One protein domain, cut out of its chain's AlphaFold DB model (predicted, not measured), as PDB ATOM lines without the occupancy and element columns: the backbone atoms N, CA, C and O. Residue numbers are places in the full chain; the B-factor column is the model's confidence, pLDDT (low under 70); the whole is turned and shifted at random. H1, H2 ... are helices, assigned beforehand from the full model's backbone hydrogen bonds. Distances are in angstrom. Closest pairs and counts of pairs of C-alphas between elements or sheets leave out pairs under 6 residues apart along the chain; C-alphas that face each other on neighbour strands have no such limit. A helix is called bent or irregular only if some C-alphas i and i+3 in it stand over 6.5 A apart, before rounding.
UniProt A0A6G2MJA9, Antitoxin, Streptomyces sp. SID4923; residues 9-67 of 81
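AT A GLANCE: This is residues 9 to 67 of the 81 residues of the protein "Antitoxin" of Streptomyces sp. SID4923 (UniProt A0A6G2MJA9). Three helices joined end to end make an open U: H2 is the base, and H1 and H3 are the two arms at its ends, with nothing between them. The printed part has 59 residues, all helix by class, in the order H1, H2, H3. It is extended, with a radius of gyration of the C-alphas of 17.6 A and spans of 43 by 30 by 20 A.

IN THESE COORDINATES: Find C-alpha 9 at (20.093, -31.935, -16.625); from there H1, residues 9 to 24, runs 24.0 A. It has a kink of 31 degrees near residue 16 and is only just irregular, with C-alphas 10 and 13 6.6 A apart. H2, residues 26 to 44, runs 26.3 A. H3, residues 49 to 67, runs 25.4 A to C-alpha 67 at (-11.934, -21.527, -0.462).

HOW THE PARTS SIT: Look at Ala 22 and Ile 29, whose C-alphas, 7.1 A apart, are the closest of H1 and H2. These helices are close but not clearly touching, at a steep tilt of 65 degrees, opposite ways. H3 is apart from H1 and from H2. In H2 and H3 every O i to N i+4 pair is within hydrogen-bond range; in H1, 8 of 12 are.

THE WHOLE: The farthest C-alphas, of Gln 24 and Lys 65, are 45.4 A apart. The printed part has no cut, and both links are tight. Mean pLDDT of the printed part is 70.7, and 28 residues, among them 43 to 53, are under 70.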
ATOM      1  N   ALA A   9      18.850 -31.368 -16.107       81.88
ATOM      2  CA  ALA A   9      20.093 -31.935 -16.625       81.88
ATOM      3  C   ALA A   9      20.918 -30.902 -17.412       81.88
ATOM      4  O   ALA A   9      22.135 -30.837 -17.255       81.88
ATOM      5  N   LYS A  10      20.266 -30.041 -18.206       76.38
ATOM      6  CA  LYS A  10      20.952 -28.955 -18.928       76.38
ATOM      7  C   LYS A  10      21.297 -27.746 -18.063       76.38
ATOM      8  O   LYS A  10      22.273 -27.062 -18.352       76.38
ATOM      9  N   LEU A  11      20.534 -27.492 -17.004       74.75
ATOM     10  CA  LEU A  11      20.807 -26.423 -16.043       74.75
ATOM     11  C   LEU A  11      21.751 -26.849 -14.921       74.75
ATOM     12  O   LEU A  11      22.362 -25.976 -14.322       74.75
ATOM     13  N   ALA A  12      21.927 -28.141 -14.645       74.56
ATOM     14  CA  ALA A  12      22.872 -28.643 -13.646       74.56
ATOM     15  C   ALA A  12      24.299 -28.079 -13.819       74.56
ATOM     16  O   ALA A  12      24.805 -27.518 -12.849       74.56
ATOM     17  N   PRO A  13      24.924 -28.103 -15.018       76.94
ATOM     18  CA  PRO A  13      26.253 -27.510 -15.213       76.94
ATOM     19  C   PRO A  13      26.251 -25.973 -15.158       76.94
ATOM     20  O   PRO A  13      27.289 -25.354 -14.934       76.94
ATOM     21  N   ALA A  14      25.097 -25.339 -15.369       71.06
ATOM     22  CA  ALA A  14      24.941 -23.892 -15.250       71.06
ATOM     23  C   ALA A  14      24.638 -23.456 -13.809       71.06
ATOM     24  O   ALA A  14      24.917 -22.318 -13.453       71.06
ATOM     25  N   LYS A  15      24.103 -24.348 -12.968       70.19
ATOM     26  CA  LYS A  15      23.689 -24.053 -11.594       70.19
ATOM     27  C   LYS A  15      24.867 -23.585 -10.748       70.19
ATOM     28  O   LYS A  15      24.738 -22.587 -10.054       70.19
ATOM     29  N   GLU A  16      26.007 -24.267 -10.844       74.38
ATOM     30  CA  GLU A  16      27.227 -23.883 -10.120       74.38
ATOM     31  C   GLU A  16      27.731 -22.505 -10.558       74.38
ATOM     32  O   GLU A  16      27.977 -21.646  -9.722       74.38
ATOM     33  N   LYS A  17      27.766 -22.246 -11.871       70.19
ATOM     34  CA  LYS A  17      28.182 -20.948 -12.423       70.19
ATOM     35  C   LYS A  17      27.229 -19.812 -12.051       70.19
ATOM     36  O   LYS A  17      27.667 -18.688 -11.848       70.19
ATOM     37  N   VAL A  18      25.930 -20.095 -11.969       67.94
ATOM     38  CA  VAL A  18      24.910 -19.123 -11.552       67.94
ATOM     39  C   VAL A  18      25.001 -18.850 -10.051       67.94
ATOM     40  O   VAL A  18      24.890 -17.695  -9.658       67.94
ATOM     41  N   SER A  19      25.240 -19.870  -9.221       66.44
ATOM     42  CA  SER A  19      25.475 -19.682  -7.783       66.44
ATOM     43  C   SER A  19      26.744 -18.879  -7.511       66.44
ATOM     44  O   SER A  19      26.705 -17.965  -6.694       66.44
ATOM     45  N   ASP A  20      27.833 -19.162  -8.222       70.19
ATOM     46  CA  ASP A  20      29.104 -18.446  -8.069       70.19
ATOM     47  C   ASP A  20      28.981 -16.974  -8.502       70.19
ATOM     48  O   ASP A  20      29.368 -16.060  -7.776       70.19
ATOM     49  N   LEU A  21      28.294 -16.722  -9.621       68.00
ATOM     50  CA  LEU A  21      28.003 -15.372 -10.104       68.00
ATOM     51  C   LEU A  21      27.016 -14.624  -9.189       68.00
ATOM     52  O   LEU A  21      27.126 -13.409  -9.032       68.00
ATOM     53  N   ALA A  22      26.093 -15.338  -8.537       66.44
ATOM     54  CA  ALA A  22      25.211 -14.773  -7.519       66.44
ATOM     55  C   ALA A  22      25.936 -14.430  -6.218       66.44
ATOM     56  O   ALA A  22      25.643 -13.399  -5.617       66.44
ATOM     57  N   GLN A  23      26.908 -15.244  -5.810       68.94
ATOM     58  CA  GLN A  23      27.734 -14.973  -4.636       68.94
ATOM     59  C   GLN A  23      28.747 -13.847  -4.879       68.94
ATOM     60  O   GLN A  23      28.969 -13.036  -3.985       68.94
ATOM     61  N   GLN A  24      29.345 -13.764  -6.071       71.12
ATOM     62  CA  GLN A  24      30.345 -12.740  -6.396       71.12
ATOM     63  C   GLN A  24      29.745 -11.401  -6.862       71.12
ATOM     64  O   GLN A  24      30.431 -10.378  -6.814       71.12
ATOM     65  N   HIS A  25      28.486 -11.372  -7.317       63.84
ATOM     66  CA  HIS A  25      27.873 -10.183  -7.922       63.84
ATOM     67  C   HIS A  25      26.375 -10.003  -7.597       63.84
ATOM     68  O   HIS A  25      25.591  -9.656  -8.483       63.84
ATOM     69  N   GLY A  26      25.976 -10.168  -6.331       61.12
ATOM     70  CA  GLY A  26      24.604  -9.887  -5.872       61.12
ATOM     71  C   GLY A  26      24.084  -8.505  -6.300       61.12
ATOM     72  O   GLY A  26      23.011  -8.410  -6.891       61.12
ATOM     73  N   ASP A  27      24.900  -7.454  -6.160       65.19
ATOM     74  CA  ASP A  27      24.555  -6.092  -6.597       65.19
ATOM     75  C   ASP A  27      24.269  -5.965  -8.104       65.19
ATOM     76  O   ASP A  27      23.397  -5.201  -8.517       65.19
ATOM     77  N   LYS A  28      24.963  -6.729  -8.965       67.75
ATOM     78  CA  LYS A  28      24.701  -6.686 -10.418       67.75
ATOM     79  C   LYS A  28      23.435  -7.444 -10.789       67.75
ATOM     80  O   LYS A  28      22.821  -7.122 -11.808       67.75
ATOM     81  N   ILE A  29      23.063  -8.452 -10.003       68.00
ATOM     82  CA  ILE A  29      21.810  -9.181 -10.200       68.00
ATOM     83  C   ILE A  29      20.640  -8.276  -9.849       68.00
ATOM     84  O   ILE A  29      19.706  -8.208 -10.640       68.00
ATOM     85  N   ASP A  30      20.721  -7.532  -8.747       67.69
ATOM     86  CA  ASP A  30      19.681  -6.582  -8.344       67.69
ATOM     87  C   ASP A  30      19.475  -5.497  -9.418       67.69
ATOM     88  O   ASP A  30      18.373  -5.305  -9.938       67.69
ATOM     89  N   GLN A  31      20.574  -4.905  -9.903       75.88
ATOM     90  CA  GLN A  31      20.531  -3.948 -11.016       75.88
ATOM     91  C   GLN A  31      20.037  -4.564 -12.337       75.88
ATOM     92  O   GLN A  31      19.381  -3.892 -13.140       75.88
ATOM     93  N   GLY A  32      20.369  -5.830 -12.598       74.50
ATOM     94  CA  GLY A  32      19.915  -6.569 -13.776       74.50
ATOM     95  C   GLY A  32      18.427  -6.908 -13.714       74.50
ATOM     96  O   GLY A  32      17.736  -6.805 -14.729       74.50
ATOM     97  N   LEU A  33      17.926  -7.251 -12.528       74.31
ATOM     98  CA  LEU A  33      16.526  -7.551 -12.256       74.31
ATOM     99  C   LEU A  33      15.670  -6.287 -12.358       74.31
ATOM    100  O   LEU A  33      14.640  -6.318 -13.028       74.31
ATOM    101  N   GLU A  34      16.116  -5.163 -11.793       78.12
ATOM    102  CA  GLU A  34      15.400  -3.886 -11.889       78.12
ATOM    103  C   GLU A  34      15.345  -3.376 -13.341       78.12
ATOM    104  O   GLU A  34      14.290  -2.953 -13.829       78.12
ATOM    105  N   LYS A  35      16.447  -3.507 -14.098       81.75
ATOM    106  CA  LYS A  35      16.453  -3.219 -15.544       81.75
ATOM    107  C   LYS A  35      15.570  -4.170 -16.334       81.75
ATOM    108  O   LYS A  35      14.910  -3.724 -17.269       81.75
ATOM    109  N   ALA A  36      15.552  -5.458 -15.998       77.25
ATOM    110  CA  ALA A  36      14.683  -6.426 -16.655       77.25
ATOM    111  C   ALA A  36      13.210  -6.114 -16.370       77.25
ATOM    112  O   ALA A  36      12.410  -6.121 -17.301       77.25
ATOM    113  N   ALA A  37      12.872  -5.765 -15.129       68.50
ATOM    114  CA  ALA A  37      11.536  -5.347 -14.734       68.50
ATOM    115  C   ALA A  37      11.099  -4.095 -15.502       68.50
ATOM    116  O   ALA A  37      10.056  -4.133 -16.148       68.50
ATOM    117  N   ARG A  38      11.927  -3.040 -15.547       78.31
ATOM    118  CA  ARG A  38      11.653  -1.837 -16.356       78.31
ATOM    119  C   ARG A  38      11.557  -2.130 -17.844       78.31
ATOM    120  O   ARG A  38      10.639  -1.665 -18.494       78.31
ATOM    121  N   THR A  39      12.467  -2.932 -18.391       80.00
ATOM    122  CA  THR A  39      12.453  -3.272 -19.821       80.00
ATOM    123  C   THR A  39      11.208  -4.068 -20.172       80.00
ATOM    124  O   THR A  39      10.610  -3.837 -21.217       80.00
ATOM    125  N   VAL A  40      10.805  -5.016 -19.325       69.94
ATOM    126  CA  VAL A  40       9.563  -5.762 -19.513       69.94
ATOM    127  C   VAL A  40       8.383  -4.812 -19.377       69.94
ATOM    128  O   VAL A  40       7.554  -4.810 -20.272       69.94
ATOM    129  N   ASP A  41       8.326  -3.965 -18.358       69.88
ATOM    130  CA  ASP A  41       7.254  -2.985 -18.162       69.88
ATOM    131  C   ASP A  41       7.119  -2.006 -19.346       69.88
ATOM    132  O   ASP A  41       6.049  -1.892 -19.940       69.88
ATOM    133  N   GLU A  42       8.223  -1.420 -19.816       73.94
ATOM    134  CA  GLU A  42       8.268  -0.520 -20.975       73.94
ATOM    135  C   GLU A  42       7.932  -1.233 -22.284       73.94
ATOM    136  O   GLU A  42       7.125  -0.752 -23.084       73.94
ATOM    137  N   LYS A  43       8.526  -2.408 -22.525       68.12
ATOM    138  CA  LYS A  43       8.285  -3.196 -23.745       68.12
ATOM    139  C   LYS A  43       6.867  -3.740 -23.771       68.12
ATOM    140  O   LYS A  43       6.285  -3.939 -24.841       68.12
ATOM    141  N   THR A  44       6.304  -3.965 -22.593       68.25
ATOM    142  CA  THR A  44       4.910  -4.317 -22.455       68.25
ATOM    143  C   THR A  44       3.993  -3.110 -22.395       68.25
ATOM    144  O   THR A  44       2.822  -3.307 -22.675       68.25
ATOM    145  N   LYS A  45       4.468  -1.880 -22.164       63.75
ATOM    146  CA  LYS A  45       3.667  -0.645 -22.037       63.75
ATOM    147  C   LYS A  45       2.425  -0.813 -21.147       63.75
ATOM    148  O   LYS A  45       1.353  -0.332 -21.509       63.75
ATOM    149  N   GLY A  46       2.497  -1.616 -20.085       63.41
ATOM    150  CA  GLY A  46       1.300  -1.980 -19.311       63.41
ATOM    151  C   GLY A  46       0.220  -2.744 -20.109       63.41
ATOM    152  O   GLY A  46      -0.885  -2.950 -19.622       63.41
ATOM    153  N   LYS A  47       0.497  -3.232 -21.327       59.88
ATOM    154  CA  LYS A  47      -0.425  -4.039 -22.159       59.88
ATOM    155  C   LYS A  47      -0.759  -5.391 -21.544       59.88
ATOM    156  O   LYS A  47      -1.725  -6.025 -21.963       59.88
ATOM    157  N   TYR A  48       0.033  -5.861 -20.582       58.19
ATOM    158  CA  TYR A  48      -0.338  -7.031 -19.791       58.19
ATOM    159  C   TYR A  48      -1.122  -6.661 -18.544       58.19
ATOM    160  O   TYR A  48      -1.616  -7.588 -17.928       58.19
ATOM    161  N   SER A  49      -1.336  -5.388 -18.198       57.62
ATOM    162  CA  SER A  49      -2.254  -5.022 -17.112       57.62
ATOM    163  C   SER A  49      -3.635  -5.625 -17.355       57.62
ATOM    164  O   SER A  49      -4.199  -6.225 -16.455       57.62
ATOM    165  N   ASP A  50      -4.110  -5.626 -18.602       59.50
ATOM    166  CA  ASP A  50      -5.386  -6.243 -18.983       59.50
ATOM    167  C   ASP A  50      -5.384  -7.780 -18.806       59.50
ATOM    168  O   ASP A  50      -6.326  -8.381 -18.277       59.50
ATOM    169  N   LYS A  51      -4.263  -8.440 -19.143       64.44
ATOM    170  CA  LYS A  51      -4.080  -9.892 -18.940       64.44
ATOM    171  C   LYS A  51      -3.800 -10.264 -17.486       64.44
ATOM    172  O   LYS A  51      -4.158 -11.362 -17.077       64.44
ATOM    173  N   ILE A  52      -3.181  -9.378 -16.714       64.62
ATOM    174  CA  ILE A  52      -2.918  -9.523 -15.283       64.62
ATOM    175  C   ILE A  52      -4.227  -9.331 -14.528       64.62
ATOM    176  O   ILE A  52      -4.514 -10.136 -13.654       64.62
ATOM    177  N   VAL A  53      -5.062  -8.358 -14.895       67.50
ATOM    178  CA  VAL A  53      -6.418  -8.184 -14.351       67.50
ATOM    179  C   VAL A  53      -7.265  -9.411 -14.672       67.50
ATOM    180  O   VAL A  53      -7.798 -10.038 -13.758       67.50
ATOM    181  N   THR A  54      -7.302  -9.842 -15.937       71.38
ATOM    182  CA  THR A  54      -8.058 -11.039 -16.348       71.38
ATOM    183  C   THR A  54      -7.524 -12.314 -15.682       71.38
ATOM    184  O   THR A  54      -8.291 -13.155 -15.212       71.38
ATOM    185  N   GLY A  55      -6.201 -12.467 -15.606       68.81
ATOM    186  CA  GLY A  55      -5.528 -13.594 -14.961       68.81
ATOM    187  C   GLY A  55      -5.746 -13.615 -13.450       68.81
ATOM    188  O   GLY A  55      -6.039 -14.668 -12.893       68.81
ATOM    189  N   ARG A  56      -5.698 -12.451 -12.794       74.44
ATOM    190  CA  ARG A  56      -5.993 -12.279 -11.368       74.44
ATOM    191  C   ARG A  56      -7.461 -12.551 -11.073       74.44
ATOM    192  O   ARG A  56      -7.744 -13.179 -10.063       74.44
ATOM    193  N   GLN A  57      -8.384 -12.148 -11.943       75.25
ATOM    194  CA  GLN A  57      -9.808 -12.440 -11.784       75.25
ATOM    195  C   GLN A  57     -10.093 -13.939 -11.916       75.25
ATOM    196  O   GLN A  57     -10.793 -14.493 -11.075       75.25
ATOM    197  N   LYS A  58      -9.477 -14.626 -12.888       79.88
ATOM    198  CA  LYS A  58      -9.566 -16.093 -13.002       79.88
ATOM    199  C   LYS A  58      -8.917 -16.822 -11.827       79.88
ATOM    200  O   LYS A  58      -9.469 -17.801 -11.342       79.88
ATOM    201  N   ALA A  59      -7.763 -16.351 -11.361       74.88
ATOM    202  CA  ALA A  59      -7.100 -16.917 -10.192       74.88
ATOM    203  C   ALA A  59      -7.937 -16.706  -8.926       74.88
ATOM    204  O   ALA A  59      -8.083 -17.632  -8.140       74.88
ATOM    205  N   LYS A  60      -8.535 -15.521  -8.755       74.75
ATOM    206  CA  LYS A  60      -9.449 -15.233  -7.647       74.75
ATOM    207  C   LYS A  60     -10.694 -16.112  -7.714       74.75
ATOM    208  O   LYS A  60     -11.066 -16.628  -6.682       74.75
ATOM    209  N   ASP A  61     -11.281 -16.339  -8.890       79.56
ATOM    210  CA  ASP A  61     -12.419 -17.262  -9.064       79.56
ATOM    211  C   ASP A  61     -12.042 -18.710  -8.710       79.56
ATOM    212  O   ASP A  61     -12.769 -19.397  -8.000       79.56
ATOM    213  N   ALA A  62     -10.858 -19.164  -9.127       77.62
ATOM    214  CA  ALA A  62     -10.361 -20.495  -8.786       77.62
ATOM    215  C   ALA A  62     -10.068 -20.642  -7.284       77.62
ATOM    216  O   ALA A  62     -10.416 -21.659  -6.686       77.62
ATOM    217  N   VAL A  63      -9.455 -19.623  -6.675       74.06
ATOM    218  CA  VAL A  63      -9.193 -19.571  -5.232       74.06
ATOM    219  C   VAL A  63     -10.495 -19.457  -4.453       74.06
ATOM    220  O   VAL A  63     -10.625 -20.121  -3.442       74.06
ATOM    221  N   ASP A  64     -11.469 -18.683  -4.922       76.38
ATOM    222  CA  ASP A  64     -12.780 -18.539  -4.292       76.38
ATOM    223  C   ASP A  64     -13.568 -19.852  -4.356       76.38
ATOM    224  O   ASP A  64     -14.125 -20.271  -3.351       76.38
ATOM    225  N   LYS A  65     -13.529 -20.583  -5.477       72.00
ATOM    226  CA  LYS A  65     -14.112 -21.933  -5.565       72.00
ATOM    227  C   LYS A  65     -13.401 -22.957  -4.687       72.00
ATOM    228  O   LYS A  65     -14.053 -23.866  -4.180       72.00
ATOM    229  N   LEU A  66     -12.086 -22.827  -4.518       63.94
ATOM    230  CA  LEU A  66     -11.304 -23.675  -3.618       63.94
ATOM    231  C   LEU A  66     -11.573 -23.320  -2.145       63.94
ATOM    232  O   LEU A  66     -11.800 -24.207  -1.337       63.94
ATOM    233  N   ALA A  67     -11.652 -22.035  -1.806       66.00
ATOM    234  CA  ALA A  67     -11.934 -21.527  -0.462       66.00
ATOM    235  C   ALA A  67     -13.407 -21.701  -0.052       66.00
ATOM    236  O   ALA A  67     -13.708 -21.894   1.119       66.00
TER     237      ALA A  67